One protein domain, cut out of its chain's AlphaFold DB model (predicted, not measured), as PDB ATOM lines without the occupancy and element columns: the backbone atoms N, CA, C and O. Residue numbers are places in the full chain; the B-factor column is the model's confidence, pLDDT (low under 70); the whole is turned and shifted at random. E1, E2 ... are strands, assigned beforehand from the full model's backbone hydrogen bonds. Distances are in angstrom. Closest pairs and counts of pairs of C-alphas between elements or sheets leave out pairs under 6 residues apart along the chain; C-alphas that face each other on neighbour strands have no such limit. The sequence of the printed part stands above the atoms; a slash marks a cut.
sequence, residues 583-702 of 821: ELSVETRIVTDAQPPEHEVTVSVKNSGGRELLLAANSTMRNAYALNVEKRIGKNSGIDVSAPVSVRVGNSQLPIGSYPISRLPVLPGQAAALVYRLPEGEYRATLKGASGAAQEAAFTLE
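What this domain is: This is residues 583 to 702 of the 821 residues of an uncharacterized protein of Candidatus Hydrogenedentes bacterium (UniProt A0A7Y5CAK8). What shape do these coordinates make? They form a sandwich of two strongly twisted layers: E1, E2, E9, E6 and E7 make one, while E4, E10 and E11, with the short E3, E5 and E8, make the other. At one end the short pair E3 and E8 bridges the layers, E3 pairing with E4 and E8 coming near E2, E6 and E9. What is it built of, and how large is it? The 120 printed residues hold eleven named strands, E1 to E11 in order along the chain, and no named helix, an all-strand class; the first sheet runs E1, E2, E9, E6, E7, all antiparallel, and the second is branched and mixed. The whole is compact, with a radius of gyration of the C-alphas of 14.1 A and spans of 41 by 34 by 24 A.

Where its parts are: Where do the strands of the first half run? E1 is residues 583 to 591, 25.5 A long, from C-alpha 583 at (110.828, 73.524, 78.456). E2 is 598 to 607, 28.4 A; E3 is 613 to 615; E4 is 624 to 632, 24.5 A; E5 is 638 to 640. Where do the others run? E6 is 646 to 649, E7 652 to 654, E8 664 to 666, E9 671 to 678, 21.0 A, and E10 681 to 689, 26.1 A. E11 is 694 to 701, 22.6 A, ending with C-alpha 701 at (118.291, 78.291, 58.928).

How they stand to each other: How is the first sheet paired? The hairpin E1 and E2 has N 585 and O 604 at 2.9 A, E2 and E9 have N 603 and O 674 at 2.8 A, E9 and E6 have N 673 and O 648 at 2.7 A, and the hairpin E6 and E7 has N 649 and O 652 at 2.9 A, each within hydrogen-bond range. How is the branched sheet paired? E4 has E3, parallel, and E5, antiparallel, on one side, with N 625 and O 614 at 2.8 A and N 631 and O 639 at 2.8 A; E10, antiparallel, is on the other side, with N 628 and O 686 at 2.9 A. E3 and E8 are antiparallel, with N 613 and O 666 at 2.9 A, and the hairpin E10 and E11 has N 685 and O 697 at 2.9 A. How do the sheets face each other? Their facing parts are 10.3 A centre to centre, with best planes 5 degrees apart and strands at 20 degrees; the closest C-alphas of E1 and E11, Leu 584 and Gln 695, are 6.9 A apart.

The domain as a whole: How far does it reach? The two C-alphas farthest apart, those of Gln 595 and Gly 610, are 43.2 A apart. Is anything missing or uncertain? The printed part has no cut, and no link is long. Its mean pLDDT is 88.5, with residues 593 to 594 and 657 to 661 under 70.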
ATOM      1  N   GLU A 583     111.223  73.978  79.784       96.06
ATOM      2  CA  GLU A 583     110.828  73.524  78.456       96.06
ATOM      3  C   GLU A 583     111.496  74.465  77.446       96.06
ATOM      4  O   GLU A 583     111.199  75.663  77.413       96.06
ATOM      5  N   LEU A 584     112.439  73.939  76.661       96.69
ATOM      6  CA  LEU A 584     113.127  74.677  75.601       96.69
ATOM      7  C   LEU A 584     112.366  74.541  74.273       96.69
ATOM      8  O   LEU A 584     112.200  73.434  73.764       96.69
ATOM      9  N   SER A 585     111.962  75.664  73.679       95.38
ATOM     10  CA  SER A 585     111.399  75.726  72.324       95.38
ATOM     11  C   SER A 585     112.066  76.820  71.492       95.38
ATOM     12  O   SER A 585     112.545  77.818  72.026       95.38
ATOM     13  N   VAL A 586     112.138  76.612  70.177       94.56
ATOM     14  CA  VAL A 586     112.780  77.536  69.234       94.56
ATOM     15  C   VAL A 586     111.804  77.851  68.108       94.56
ATOM     16  O   VAL A 586     111.308  76.943  67.445       94.56
ATOM     17  N   GLU A 587     111.553  79.136  67.886       93.56
ATOM     18  CA  GLU A 587     110.726  79.651  66.796       93.56
ATOM     19  C   GLU A 587     111.591  80.502  65.859       93.56
ATOM     20  O   GLU A 587     112.417  81.295  66.312       93.56
ATOM     21  N   THR A 588     111.424  80.344  64.546       89.56
ATOM     22  CA  THR A 588     112.219  81.060  63.537       89.56
ATOM     23  C   THR A 588     111.315  81.935  62.674       89.56
ATOM     24  O   THR A 588     110.250  81.506  62.231       89.56
ATOM     25  N   ARG A 589     111.727  83.183  62.440       88.38
ATOM     26  CA  ARG A 589     111.028  84.140  61.578       88.38
ATOM     27  C   ARG A 589     112.031  84.840  60.665       88.38
ATOM     28  O   ARG A 589     113.105  85.243  61.094       88.38
ATOM     29  N   ILE A 590     111.687  84.981  59.389       81.00
ATOM     30  CA  ILE A 590     112.534  85.677  58.411       81.00
ATOM     31  C   ILE A 590     112.233  87.178  58.494       81.00
ATOM     32  O   ILE A 590     111.067  87.569  58.406       81.00
ATOM     33  N   VAL A 591     113.268  88.007  58.660       81.31
ATOM     34  CA  VAL A 591     113.149  89.472  58.630       81.31
ATOM     35  C   VAL A 591     113.679  89.965  57.290       81.31
ATOM     36  O   VAL A 591     114.882  90.045  57.069       81.31
ATOM     37  N   THR A 592     112.765  90.284  56.377       71.62
ATOM     38  CA  THR A 592     113.078  90.687  54.995       71.62
ATOM     39  C   THR A 592     113.658  92.099  54.855       71.62
ATOM     40  O   THR A 592     114.133  92.437  53.776       71.62
ATOM     41  N   ASP A 593     113.663  92.903  55.924       69.50
ATOM     42  CA  ASP A 593     114.075  94.318  55.886       69.50
ATOM     43  C   ASP A 593     115.557  94.560  56.259       69.50
ATOM     44  O   ASP A 593     116.030  95.695  56.202       69.50
ATOM     45  N   ALA A 594     116.312  93.522  56.647       64.56
ATOM     46  CA  ALA A 594     117.743  93.619  56.957       64.56
ATOM     47  C   ALA A 594     118.610  93.285  55.724       64.56
ATOM     48  O   ALA A 594     118.340  92.316  55.017       64.56
ATOM     49  N   GLN A 595     119.665  94.068  55.462       70.31
ATOM     50  CA  GLN A 595     120.718  93.726  54.495       70.31
ATOM     51  C   GLN A 595     122.044  93.479  55.238       70.31
ATOM     52  O   GLN A 595     122.579  94.437  55.804       70.31
ATOM     53  N   PRO A 596     122.615  92.255  55.209       71.69
ATOM     54  CA  PRO A 596     122.094  91.018  54.597       71.69
ATOM     55  C   PRO A 596     120.848  90.461  55.321       71.69
ATOM     56  O   PRO A 596     120.627  90.819  56.477       71.69
ATOM     57  N   PRO A 597     120.029  89.607  54.666       70.44
ATOM     58  CA  PRO A 597     118.853  89.007  55.295       70.44
ATOM     59  C   PRO A 597     119.282  88.167  56.501       70.44
ATOM     60  O   PRO A 597     120.034  87.202  56.372       70.44
ATOM     61  N   GLU A 598     118.810  88.554  57.683       83.06
ATOM     62  CA  GLU A 598     119.054  87.847  58.938       83.06
ATOM     63  C   GLU A 598     117.780  87.113  59.366       83.06
ATOM     64  O   GLU A 598     116.659  87.615  59.219       83.06
ATOM     65  N   HIS A 599     117.940  85.916  59.927       86.75
ATOM     66  CA  HIS A 599     116.832  85.224  60.570       86.75
ATOM     67  C   HIS A 599     116.689  85.740  61.997       86.75
ATOM     68  O   HIS A 599     117.650  85.753  62.769       86.75
ATOM     69  N   GLU A 600     115.474  86.121  62.367       90.94
ATOM     70  CA  GLU A 600     115.110  86.392  63.747       90.94
ATOM     71  C   GLU A 600     114.683  85.075  64.396       90.94
ATOM     72  O   GLU A 600     113.655  84.483  64.062       90.94
ATOM     73  N   VAL A 601     115.510  84.580  65.308       93.31
ATOM     74  CA  VAL A 601     115.285  83.320  66.014       93.31
ATOM     75  C   VAL A 601     114.917  83.617  67.453       93.31
ATOM     76  O   VAL A 601     115.709  84.187  68.196       93.31
ATOM     77  N   THR A 602     113.724  83.203  67.862       95.12
ATOM     78  CA  THR A 602     113.263  83.311  69.243       95.12
ATOM     79  C   THR A 602     113.481  81.981  69.947       95.12
ATOM     80  O   THR A 602     112.787  81.000  69.691       95.12
ATOM     81  N   VAL A 603     114.453  81.942  70.853       95.38
ATOM     82  CA  VAL A 603     114.664  80.815  71.760       95.38
ATOM     83  C   VAL A 603     113.862  81.088  73.025       95.38
ATOM     84  O   VAL A 603     114.182  82.002  73.784       95.38
ATOM     85  N   SER A 604     112.802  80.321  73.249       95.38
ATOM     86  CA  SER A 604     111.953  80.451  74.427       95.38
ATOM     87  C   SER A 604     112.239  79.349  75.443       95.38
ATOM     88  O   SER A 604     112.188  78.165  75.118       95.38
ATOM     89  N   VAL A 605     112.486  79.741  76.690       96.62
ATOM     90  CA  VAL A 605     112.595  78.837  77.835       96.62
ATOM     91  C   VAL A 605     111.394  79.059  78.737       96.62
ATOM     92  O   VAL A 605     111.280  80.093  79.396       96.62
ATOM     93  N   LYS A 606     110.485  78.090  78.768       96.56
ATOM     94  CA  LYS A 606     109.303  78.107  79.630       96.56
ATOM     95  C   LYS A 606     109.572  77.330  80.911       96.56
ATOM     96  O   LYS A 606     110.213  76.291  80.872       96.56
ATOM     97  N   ASN A 607     109.086  77.817  82.047       96.62
ATOM     98  CA  ASN A 607     109.174  77.106  83.318       96.62
ATOM     99  C   ASN A 607     107.812  76.489  83.667       96.62
ATOM    100  O   ASN A 607     106.906  77.201  84.094       96.62
ATOM    101  N   SER A 608     107.651  75.176  83.497       94.25
ATOM    102  CA  SER A 608     106.443  74.443  83.913       94.25
ATOM    103  C   SER A 608     106.495  73.959  85.369       94.25
ATOM    104  O   SER A 608     105.514  73.416  85.877       94.25
ATOM    105  N   GLY A 609     107.615  74.192  86.059       93.19
ATOM    106  CA  GLY A 609     107.838  73.786  87.442       93.19
ATOM    107  C   GLY A 609     107.240  74.730  88.487       93.19
ATOM    108  O   GLY A 609     106.810  75.842  88.190       93.19
ATOM    109  N   GLY A 610     107.241  74.283  89.748       91.38
ATOM    110  CA  GLY A 610     106.685  75.038  90.881       91.38
ATOM    111  C   GLY A 610     107.634  76.059  91.527       91.38
ATOM    112  O   GLY A 610     107.182  76.894  92.309       91.38
ATOM    113  N   ARG A 611     108.936  76.002  91.223       93.25
ATOM    114  CA  ARG A 611     109.958  76.967  91.673       93.25
ATOM    115  C   ARG A 611     110.382  77.862  90.522       93.25
ATOM    116  O   ARG A 611     110.306  77.472  89.362       93.25
ATOM    117  N   GLU A 612     110.883  79.039  90.865       94.31
ATOM    118  CA  GLU A 612     111.547  79.945  89.932       94.31
ATOM    119  C   GLU A 612     112.735  79.260  89.245       94.31
ATOM    120  O   GLU A 612     113.530  78.575  89.893       94.31
ATOM    121  N   LEU A 613     112.843  79.455  87.934       95.19
ATOM    122  CA  LEU A 613     113.958  79.017  87.111       95.19
ATOM    123  C   LEU A 613     114.866  80.213  86.849       95.19
ATOM    124  O   LEU A 613     114.387  81.256  86.419       95.19
ATOM    125  N   LEU A 614     116.169  80.068  87.068       94.62
ATOM    126  CA  LEU A 614     117.118  81.145  86.815       94.62
ATOM    127  C   LEU A 614     117.961  80.829  85.581       94.62
ATOM    128  O   LEU A 614     118.693  79.842  85.574       94.62
ATOM    129  N   LEU A 615     117.920  81.683  84.560       93.88
ATOM    130  CA  LEU A 615     118.885  81.607  83.464       93.88
ATOM    131  C   LEU A 615     120.132  82.408  83.841       93.88
ATOM    132  O   LEU A 615     120.088  83.633  83.961       93.88
ATOM    133  N   ALA A 616     121.233  81.699  84.082       91.31
ATOM    134  CA  ALA A 616     122.514  82.275  84.472       91.31
ATOM    135  C   ALA A 616     123.654  81.339  84.059       91.31
ATOM    136  O   ALA A 616     123.640  80.155  84.390       91.31
ATOM    137  N   ALA A 617     124.663  81.877  83.368       85.12
ATOM    138  CA  ALA A 617     125.743  81.073  82.793       85.12
ATOM    139  C   ALA A 617     126.630  80.379  83.848       85.12
ATOM    140  O   ALA A 617     127.069  79.254  83.635       85.12
ATOM    141  N   ASN A 618     126.863  81.025  84.999       83.38
ATOM    142  CA  ASN A 618     127.862  80.598  85.992       83.38
ATOM    143  C   ASN A 618     127.297  80.438  87.416       83.38
ATOM    144  O   ASN A 618     127.989  80.699  88.400       83.38
ATOM    145  N   SER A 619     126.029  80.046  87.559       87.94
ATOM    146  CA  SER A 619     125.410  79.902  88.882       87.94
ATOM    147  C   SER A 619     125.509  78.476  89.431       87.94
ATOM    148  O   SER A 619     125.332  77.494  88.719       87.94
ATOM    149  N   THR A 620     125.761  78.367  90.738       88.31
ATOM    150  CA  THR A 620     125.800  77.094  91.480       88.31
ATOM    151  C   THR A 620     124.437  76.678  92.038       88.31
ATOM    152  O   THR A 620     124.342  75.685  92.760       88.31
ATOM    153  N   MET A 621     123.382  77.452  91.772       92.44
ATOM    154  CA  MET A 621     122.043  77.170  92.288       92.44
ATOM    155  C   MET A 621     121.399  75.986  91.566       92.44
ATOM    156  O   MET A 621     121.577  75.796  90.366       92.44
ATOM    157  N   ARG A 622     120.606  75.190  92.290       92.19
ATOM    158  CA  ARG A 622     119.965  73.988  91.725       92.19
ATOM    159  C   ARG A 622     118.911  74.288  90.659       92.19
ATOM    160  O   ARG A 622     118.660  73.442  89.810       92.19
ATOM    161  N   ASN A 623     118.295  75.463  90.715       93.88
ATOM    162  CA  ASN A 623     117.347  75.975  89.724       93.88
ATOM    163  C   ASN A 623     118.009  76.853  88.650       93.88
ATOM    164  O   ASN A 623     117.289  77.459  87.856       93.88
ATOM    165  N   ALA A 624     119.344  76.944  88.628       94.19
ATOM    166  CA  ALA A 624     120.046  77.680  87.593       94.19
ATOM    167  C   ALA A 624     120.321  76.812  86.364       94.19
ATOM    168  O   ALA A 624     120.771  75.667  86.473       94.19
ATOM    169  N   TYR A 625     120.078  77.401  85.198       94.94
ATOM    170  CA  TYR A 625     120.331  76.805  83.899       94.94
ATOM    171  C   TYR A 625     121.140  77.771  83.028       94.94
ATOM    172  O   TYR A 625     120.797  78.946  82.892       94.94
ATOM    173  N   ALA A 626     122.208  77.267  82.421       93.06
ATOM    174  CA  ALA A 626     122.979  77.980  81.416       93.06
ATOM    175  C   ALA A 626     122.349  77.726  80.044       93.06
ATOM    176  O   ALA A 626     122.255  76.576  79.607       93.06
ATOM    177  N   LEU A 627     121.888  78.793  79.392       94.31
ATOM    178  CA  LEU A 627     121.428  78.753  78.011       94.31
ATOM    179  C   LEU A 627     122.585  79.170  77.103       94.31
ATOM    180  O   LEU A 627     122.994  80.326  77.137       94.31
ATOM    181  N   ASN A 628     123.055  78.240  76.276       93.06
ATOM    182  CA  ASN A 628     124.078  78.500  75.267       93.06
ATOM    183  C   ASN A 628     123.476  78.258  73.885       93.06
ATOM    184  O   ASN A 628     122.864  77.209  73.654       93.06
ATOM    185  N   VAL A 629     123.662  79.200  72.966       94.06
ATOM    186  CA  VAL A 629     123.228  79.065  71.574       94.06
ATOM    187  C   VAL A 629     124.483  79.025  70.726       94.06
ATOM    188  O   VAL A 629     125.189  80.015  70.623       94.06
ATOM    189  N   GLU A 630     124.773  77.875  70.126       94.94
ATOM    190  CA  GLU A 630     126.013  77.639  69.387       94.94
ATOM    191  C   GLU A 630     125.717  77.415  67.896       94.94
ATOM    192  O   GLU A 630     124.818  76.648  67.542       94.94
ATOM    193  N   LYS A 631     126.504  78.028  67.004       94.81
ATOM    194  CA  LYS A 631     126.539  77.682  65.574       94.81
ATOM    195  C   LYS A 631     127.382  76.424  65.392       94.81
ATOM    196  O   LYS A 631     128.553  76.430  65.767       94.81
ATOM    197  N   ARG A 632     126.834  75.351  64.816       92.19
ATOM    198  CA  ARG A 632     127.571  74.094  64.593       92.19
ATOM    199  C   ARG A 632     128.613  74.272  63.488       92.19
ATOM    200  O   ARG A 632     128.300  74.732  62.397       92.19
ATOM    201  N   ILE A 633     129.849  73.861  63.768       89.19
ATOM    202  CA  ILE A 633     130.977  73.832  62.807       89.19
ATOM    203  C   ILE A 633     131.393  72.382  62.498       89.19
ATOM    204  O   ILE A 633     132.222  72.107  61.635       89.19
ATOM    205  N   GLY A 634     130.762  71.418  63.167       83.62
ATOM    206  CA  GLY A 634     130.911  69.988  62.937       83.62
ATOM    207  C   GLY A 634     129.959  69.197  63.834       83.62
ATOM    208  O   GLY A 634     129.079  69.762  64.486       83.62
ATOM    209  N   LYS A 635     130.144  67.870  63.916       79.88
ATOM    210  CA  LYS A 635     129.266  67.014  64.738       79.88
ATOM    211  C   LYS A 635     129.262  67.412  66.224       79.88
ATOM    212  O   LYS A 635     128.184  67.396  66.813       79.88
ATOM    213  N   ASN A 636     130.410  67.826  66.780       83.25
ATOM    214  CA  ASN A 636     130.591  68.061  68.225       83.25
ATOM    215  C   ASN A 636     131.180  69.437  68.602       83.25
ATOM    216  O   ASN A 636     131.415  69.675  69.783       83.25
ATOM    217  N   SER A 637     131.444  70.327  67.643       83.94
ATOM    218  CA  SER A 637     131.997  71.662  67.905       83.94
ATOM    219  C   SER A 637     131.041  72.748  67.427       83.94
ATOM    220  O   SER A 637     130.461  72.648  66.341       83.94
ATOM    221  N   GLY A 638     130.887  73.789  68.240       85.31
ATOM    222  CA  GLY A 638     130.128  74.979  67.885       85.31
ATOM    223  C   GLY A 638     130.800  76.250  68.392       85.31
ATOM    224  O   GLY A 638     131.570  76.203  69.351       85.31
ATOM    225  N   ILE A 639     130.548  77.364  67.705       90.62
ATOM    226  CA  ILE A 639     130.923  78.706  68.165       90.62
ATOM    227  C   ILE A 639     129.712  79.304  68.871       90.62
ATOM    228  O   ILE A 639     128.631  79.346  68.282       90.62
ATOM    229  N   ASP A 640     129.896  79.743  70.114       89.00
ATOM    230  CA  ASP A 640     128.866  80.453  70.874       89.00
ATOM    231  C   ASP A 640     128.469  81.732  70.133       89.00
ATOM    232  O   ASP A 640     129.322  82.474  69.635       89.00
ATOM    233  N   VAL A 641     127.168  81.944  69.987       85.81
ATOM    234  CA  VAL A 641     126.640  83.038  69.181       85.81
ATOM    235  C   VAL A 641     126.497  84.296  70.038       85.81
ATOM    236  O   VAL A 641     126.343  84.234  71.256       85.81
ATOM    237  N   SER A 642     126.587  85.464  69.397       73.69
ATOM    238  CA  SER A 642     126.479  86.779  70.031       73.69
ATOM    239  C   SER A 642     125.229  86.939  70.906       73.69
ATOM    240  O   SER A 642     124.227  86.244  70.733       73.69
ATOM    241  N   ALA A 643     125.285  87.920  71.810       85.31
ATOM    242  CA  ALA A 643     124.197  88.303  72.706       85.31
ATOM    243  C   ALA A 643     122.826  88.406  72.000       85.31
ATOM    244  O   ALA A 643     122.764  88.863  70.853       85.31
ATOM    245  N   PRO A 644     121.719  88.042  72.675       90.50
ATOM    246  CA  PRO A 644     120.380  88.217  72.126       90.50
ATOM    247  C   PRO A 644     120.093  89.699  71.863       90.50
ATOM    248  O   PRO A 644     120.440  90.564  72.660       90.50
ATOM    249  N   VAL A 645     119.400  89.981  70.764       89.25
ATOM    250  CA  VAL A 645     118.953  91.312  70.333       89.25
ATOM    251  C   VAL A 645     117.783  91.822  71.166       89.25
ATOM    252  O   VAL A 645     117.588  93.026  71.258       89.25
ATOM    253  N   SER A 646     116.984  90.942  71.775       89.88
ATOM    254  CA  SER A 646     116.044  91.334  72.828       89.88
ATOM    255  C   SER A 646     115.721  90.173  73.757       89.88
ATOM    256  O   SER A 646     115.758  89.012  73.352       89.88
ATOM    257  N   VAL A 647     115.413  90.487  75.015       92.00
ATOM    258  CA  VAL A 647     114.993  89.508  76.020       92.00
ATOM    259  C   VAL A 647     113.627  89.921  76.550       92.00
ATOM    260  O   VAL A 647     113.447  91.048  77.017       92.00
ATOM    261  N   ARG A 648     112.653  89.015  76.478       91.56
ATOM    262  CA  ARG A 648     111.316  89.181  77.061       91.56
ATOM    263  C   ARG A 648     111.077  88.093  78.094       91.56
ATOM    264  O   ARG A 648     111.300  86.927  77.801       91.56
ATOM    265  N   VAL A 649     110.606  88.453  79.281       92.31
ATOM    266  CA  VAL A 649     110.182  87.496  80.313       92.31
ATOM    267  C   VAL A 649     108.728  87.767  80.643       92.31
ATOM    268  O   VAL A 649     108.381  88.845  81.132       92.31
ATOM    269  N   GLY A 650     107.861  86.804  80.330       91.25
ATOM    270  CA  GLY A 650     106.422  87.039  80.339       91.25
ATOM    271  C   GLY A 650     106.070  88.236  79.448       91.25
ATOM    272  O   GLY A 650     106.359  88.229  78.254       91.25
ATOM    273  N   ASN A 651     105.495  89.283  80.043       89.62
ATOM    274  CA  ASN A 651     105.083  90.497  79.328       89.62
ATOM    275  C   ASN A 651     106.115  91.638  79.393       89.62
ATOM    276  O   ASN A 651     105.884  92.700  78.817       89.62
ATOM    277  N   SER A 652     107.235  91.447  80.094       88.81
ATOM    278  CA  SER A 652     108.230  92.494  80.332       88.81
ATOM    279  C   SER A 652     109.417  92.342  79.385       88.81
ATOM    280  O   SER A 652     110.035  91.278  79.325       88.81
ATOM    281  N   GLN A 653     109.765  93.406  78.662       89.75
ATOM    282  CA  GLN A 653     110.977  93.468  77.843       89.75
ATOM    283  C   GLN A 653     112.128  94.051  78.671       89.75
ATOM    284  O   GLN A 653     111.976  95.109  79.279       89.75
ATOM    285  N   LEU A 654     113.266  93.357  78.709       86.44
ATOM    286  CA  LEU A 654     114.434  93.736  79.502       86.44
ATOM    287  C   LEU A 654     115.526  94.357  78.612       86.44
ATOM    288  O   LEU A 654     115.737  93.892  77.487       86.44
ATOM    289  N   PRO A 655     116.228  95.402  79.088       79.31
ATOM    290  CA  PRO A 655     117.321  96.027  78.348       79.31
ATOM    291  C   PRO A 655     118.546  95.096  78.261       79.31
ATOM    292  O   PRO A 655     118.948  94.483  79.244       79.31
ATOM    293  N   ILE A 656     119.164  95.015  77.078       73.69
ATOM    294  CA  ILE A 656     120.227  94.047  76.708       73.69
ATOM    295  C   ILE A 656     121.631  94.474  77.184       73.69
ATOM    296  O   ILE A 656     122.620  93.819  76.882       73.69
ATOM    297  N   GLY A 657     121.747  95.568  77.941       60.62
ATOM    298  CA  GLY A 657     123.008  96.288  78.172       60.62
ATOM    299  C   GLY A 657     124.160  95.512  78.836       60.62
ATOM    300  O   GLY A 657     125.261  96.041  78.906       60.62
ATOM    301  N   SER A 658     123.951  94.281  79.306       54.88
ATOM    302  CA  SER A 658     124.963  93.485  80.008       54.88
ATOM    303  C   SER A 658     124.916  92.009  79.590       54.88
ATOM    304  O   SER A 658     124.397  91.166  80.326       54.88
ATOM    305  N   TYR A 659     125.428  91.686  78.395       56.22
ATOM    306  CA  TYR A 659     125.757  90.302  78.037       56.22
ATOM    307  C   TYR A 659     127.189  89.972  78.495       56.22
ATOM    308  O   TYR A 659     128.071  90.811  78.299       56.22
ATOM    309  N   PRO A 660     127.459  88.788  79.080       63.94
ATOM    310  CA  PRO A 660     126.563  87.637  79.269       63.94
ATOM    311  C   PRO A 660     125.392  87.937  80.209       63.94
ATOM    312  O   PRO A 660     125.575  88.654  81.193       63.94
ATOM    313  N   ILE A 661     124.203  87.384  79.895       65.88
ATOM    314  CA  ILE A 661     122.981  87.515  80.712       65.88
ATOM    315  C   ILE A 661     123.357  87.145  82.131       65.88
ATOM    316  O   ILE A 661     123.573  85.972  82.447       65.88
ATOM    317  N   SER A 662     123.509  88.164  82.967       70.12
ATOM    318  CA  SER A 662     124.118  87.936  84.262       70.12
ATOM    319  C   SER A 662     123.168  87.081  85.088       70.12
ATOM    320  O   SER A 662     123.617  86.118  85.709       70.12
ATOM    321  N   ARG A 663     121.864  87.415  85.052       85.12
ATOM    322  CA  ARG A 663     120.774  86.747  85.781       85.12
ATOM    323  C   ARG A 663     119.424  87.055  85.136       85.12
ATOM    324  O   ARG A 663     119.090  88.226  84.974       85.12
ATOM    325  N   LEU A 664     118.638  86.030  84.811       91.81
ATOM    326  CA  LEU A 664     117.274  86.204  84.309       91.81
ATOM    327  C   LEU A 664     116.293  85.263  85.031       91.81
ATOM    328  O   LEU A 664     116.294  84.060  84.752       91.81
ATOM    329  N   PRO A 665     115.476  85.780  85.964       93.94
ATOM    330  CA  PRO A 665     114.498  84.983  86.695       93.94
ATOM    331  C   PRO A 665     113.263  84.685  85.833       93.94
ATOM    332  O   PRO A 665     112.694  85.586  85.221       93.94
ATOM    333  N   VAL A 666     112.829  83.425  85.794       95.25
ATOM    334  CA  VAL A 666     111.638  82.943  85.077       95.25
ATOM    335  C   VAL A 666     110.699  82.280  86.080       95.25
ATOM    336  O   VAL A 666     110.934  81.160  86.551       95.25
ATOM    337  N   LEU A 667     109.624  82.984  86.434       95.75
ATOM    338  CA  LEU A 667     108.669  82.509  87.435       95.75
ATOM    339  C   LEU A 667     107.891  81.273  86.939       95.75
ATOM    340  O   LEU A 667     107.805  81.042  85.729       95.75
ATOM    341  N   PRO A 668     107.297  80.479  87.851       95.56
ATOM    342  CA  PRO A 668     106.407  79.376  87.491       95.56
ATOM    343  C   PRO A 668     105.338  79.789  86.469       95.56
ATOM    344  O   PRO A 668     104.624  80.774  86.662       95.56
ATOM    345  N   GLY A 669     105.232  79.040  85.372       94.19
ATOM    346  CA  GLY A 669     104.291  79.282  84.276       94.19
ATOM    347  C   GLY A 669     104.706  80.367  83.275       94.19
ATOM    348  O   GLY A 669     104.031  80.528  82.259       94.19
ATOM    349  N   GLN A 670     105.798  81.098  83.516       96.56
ATOM    350  CA  GLN A 670     106.309  82.101  82.580       96.56
ATOM    351  C   GLN A 670     107.262  81.492  81.546       96.56
ATOM    352  O   GLN A 670     107.828  80.414  81.741       96.56
ATOM    353  N   ALA A 671     107.458  82.221  80.447       96.19
ATOM    354  CA  ALA A 671     108.477  81.937  79.448       96.19
ATOM    355  C   ALA A 671     109.410  83.138  79.270       96.19
ATOM    356  O   ALA A 671     108.956  84.285  79.223       96.19
ATOM    357  N   ALA A 672     110.707  82.859  79.175       96.06
ATOM    358  CA  ALA A 672     111.718  83.802  78.729       96.06
ATOM    359  C   ALA A 672     111.963  83.592  77.237       96.06
ATOM    360  O   ALA A 672     112.439  82.534  76.847       96.06
ATOM    361  N   ALA A 673     111.638  84.579  76.412       95.75
ATOM    362  CA  ALA A 673     111.899  84.598  74.981       95.75
ATOM    363  C   ALA A 673     113.146  85.446  74.697       95.75
ATOM    364  O   ALA A 673     113.163  86.652  74.953       95.75
ATOM    365  N   LEU A 674     114.191  84.805  74.181       94.94
ATOM    366  CA  LEU A 674     115.448  85.426  73.788       94.94
ATOM    367  C   LEU A 674     115.513  85.477  72.267       94.94
ATOM    368  O   LEU A 674     115.526  84.443  71.602       94.94
ATOM    369  N   VAL A 675     115.525  86.685  71.723       94.06
ATOM    370  CA  VAL A 675     115.505  86.924  70.282       94.06
ATOM    371  C   VAL A 675     116.928  87.131  69.793       94.06
ATOM    372  O   VAL A 675     117.594  88.066  70.228       94.06
ATOM    373  N   TYR A 676     117.387  86.293  68.874       93.75
ATOM    374  CA  TYR A 676     118.693  86.364  68.230       93.75
ATOM    375  C   TYR A 676     118.526  86.747  66.763       93.75
ATOM    376  O   TYR A 676     117.572  86.323  66.115       93.75
ATOM    377  N   ARG A 677     119.476  87.511  66.225       92.12
ATOM    378  CA  ARG A 677     119.620  87.692  64.779       92.12
ATOM    379  C   ARG A 677     120.780  86.838  64.312       92.12
ATOM    380  O   ARG A 677     121.916  87.057  64.725       92.12
ATOM    381  N   LEU A 678     120.461  85.803  63.546       93.06
ATOM    382  CA  LEU A 678     121.396  84.756  63.165       93.06
ATOM    383  C   LEU A 678     121.528  84.711  61.637       93.06
ATOM    384  O   LEU A 678     120.504  84.725  60.946       93.06
ATOM    385  N   PRO A 679     122.757  84.637  61.092       90.44
ATOM    386  CA  PRO A 679     122.947  84.334  59.680       90.44
ATOM    387  C   PRO A 679     122.564  82.876  59.384       90.44
ATOM    388  O   PRO A 679     122.354  82.071  60.288       90.44
ATOM    389  N   GLU A 680     122.517  82.514  58.106       90.31
ATOM    390  CA  GLU A 680     122.279  81.137  57.665       90.31
ATOM    391  C   GLU A 680     123.273  80.122  58.276       90.31
ATOM    392  O   GLU A 680     124.459  80.411  58.525       90.31
ATOM    393  N   GLY A 681     122.783  78.909  58.547       92.06
ATOM    394  CA  GLY A 681     123.577  77.814  59.110       92.06
ATOM    395  C   GLY A 681     122.806  76.864  60.028       92.06
ATOM    396  O   GLY A 681     121.610  77.017  60.269       92.06
ATOM    397  N   GLU A 682     123.521  75.870  60.557       94.44
ATOM    398  CA  GLU A 682     123.015  74.944  61.576       94.44
ATOM    399  C   GLU A 682     123.350  75.449  62.982       94.44
ATOM    400  O   GLU A 682     124.504  75.755  63.290       94.44
ATOM    401  N   TYR A 683     122.352  75.482  63.858       95.75
ATOM    402  CA  TYR A 683     122.469  75.991  65.219       95.75
ATOM    403  C   TYR A 683     121.953  74.978  66.237       95.75
ATOM    404  O   TYR A 683     121.156  74.085  65.934       95.75
ATOM    405  N   ARG A 684     122.419  75.122  67.477       95.00
ATOM    406  CA  ARG A 684     121.966  74.332  68.618       95.00
ATOM    407  C   ARG A 684     121.793  75.233  69.832       95.00
ATOM    408  O   ARG A 684     122.762  75.811  70.314       95.00
ATOM    409  N   ALA A 685     120.575  75.290  70.355       95.12
ATOM    410  CA  ALA A 685     120.307  75.826  71.679       95.12
ATOM    411  C   ALA A 685     120.452  74.694  72.702       95.12
ATOM    412  O   ALA A 685     119.798  73.657  72.582       95.12
ATOM    413  N   THR A 686     121.320  74.875  73.693       93.94
ATOM    414  CA  THR A 686     121.488  73.939  74.808       93.94
ATOM    415  C   THR A 686     121.152  74.633  76.113       93.94
ATOM    416  O   THR A 686     121.637  75.728  76.386       93.94
ATOM    417  N   LEU A 687     120.322  73.987  76.922       94.88
ATOM    418  CA  LEU A 687     119.972  74.434  78.257       94.88
ATOM    419  C   LEU A 687     120.524  73.425  79.260       94.88
ATOM    420  O   LEU A 687     120.013  72.312  79.358       94.88
ATOM    421  N   LYS A 688     121.579  73.801  79.982       94.00
ATOM    422  CA  LYS A 688     122.286  72.924  80.924       94.00
ATOM    423  C   LYS A 688     122.036  73.371  82.357       94.00
ATOM    424  O   LYS A 688     122.426  74.469  82.737       94.00
ATOM    425  N   GLY A 689     121.391  72.524  83.152       92.38
ATOM    426  CA  GLY A 689     121.185  72.756  84.582       92.38
ATOM    427  C   GLY A 689     122.414  72.404  85.415       92.38
ATOM    428  O   GLY A 689     123.228  71.568  85.018       92.38
ATOM    429  N   ALA A 690     122.509  72.965  86.623       85.50
ATOM    430  CA  ALA A 690     123.576  72.640  87.579       85.50
ATOM    431  C   ALA A 690     123.630  71.144  87.970       85.50
ATOM    432  O   ALA A 690     124.675  70.641  88.380       85.50
ATOM    433  N   SER A 691     122.518  70.414  87.828       81.94
ATOM    434  CA  SER A 691     122.431  68.962  88.047       81.94
ATOM    435  C   SER A 691     122.965  68.117  86.881       81.94
ATOM    436  O   SER A 691     122.964  66.891  86.973       81.94
ATOM    437  N   GLY A 692     123.396  68.745  85.781       84.12
ATOM    438  CA  GLY A 692     123.830  68.071  84.554       84.12
ATOM    439  C   GLY A 692     122.693  67.703  83.596       84.12
ATOM    440  O   GLY A 692     122.964  67.206  82.505       84.12
ATOM    441  N   ALA A 693     121.431  67.963  83.959       84.12
ATOM    442  CA  ALA A 693     120.307  67.822  83.038       84.12
ATOM    443  C   ALA A 693     120.463  68.818  81.878       84.12
ATOM    444  O   ALA A 693     120.514  70.027  82.105       84.12
ATOM    445  N   ALA A 694     120.559  68.306  80.650       89.38
ATOM    446  CA  ALA A 694     120.702  69.104  79.440       89.38
ATOM    447  C   ALA A 694     119.498  68.880  78.518       89.38
ATOM    448  O   ALA A 694     119.164  67.739  78.203       89.38
ATOM    449  N   GLN A 695     118.859  69.963  78.083       94.44
ATOM    450  CA  GLN A 695     117.928  69.945  76.956       94.44
ATOM    451  C   GLN A 695     118.623  70.556  75.746       94.44
ATOM    452  O   GLN A 695     119.296  71.579  75.874       94.44
ATOM    453  N   GLU A 696     118.476  69.937  74.579       94.44
ATOM    454  CA  GLU A 696     119.059  70.433  73.334       94.44
ATOM    455  C   GLU A 696     117.971  70.568  72.268       94.44
ATOM    456  O   GLU A 696     117.187  69.645  72.052       94.44
ATOM    457  N   ALA A 697     117.948  71.711  71.585       95.38
ATOM    458  CA  ALA A 697     117.120  71.959  70.414       95.38
ATOM    459  C   ALA A 697     118.032  72.368  69.251       95.38
ATOM    460  O   ALA A 697     118.664  73.426  69.282       95.38
ATOM    461  N   ALA A 698     118.132  71.506  68.239       93.81
ATOM    462  CA  ALA A 698     118.862  71.791  67.006       93.81
ATOM    463  C   ALA A 698     117.902  72.349  65.950       93.81
ATOM    464  O   ALA A 698     116.786  71.852  65.809       93.81
ATOM    465  N   PHE A 699     118.340  73.365  65.211       94.94
ATOM    466  CA  PHE A 699     117.553  73.993  64.153       94.94
ATOM    467  C   PHE A 699     118.459  74.470  63.012       94.94
ATOM    468  O   PHE A 699     119.621  74.821  63.231       94.94
ATOM    469  N   THR A 700     117.923  74.472  61.793       93.81
ATOM    470  CA  THR A 700     118.645  74.855  60.572       93.81
ATOM    471  C   THR A 700     117.967  76.068  59.953       93.81
ATOM    472  O   THR A 700     116.744  76.096  59.834       93.81
ATOM    473  N   LEU A 701     118.758  77.072  59.584       92.44
ATOM    474  CA  LEU A 701     118.291  78.291  58.928       92.44
ATOM    475  C   LEU A 701     118.657  78.224  57.445       92.44
ATOM    476  O   LEU A 701     119.843  78.212  57.105       92.44
ATOM    477  N   GLU A 702     117.639  78.113  56.590       87.81
ATOM    478  CA  GLU A 702     117.792  77.978  55.137       87.81
ATOM    479  C   GLU A 702     118.078  79.328  54.452       87.81
ATOM    480  O   GLU A 702     117.508  80.342  54.860       87.81
TER     481      GLU A 702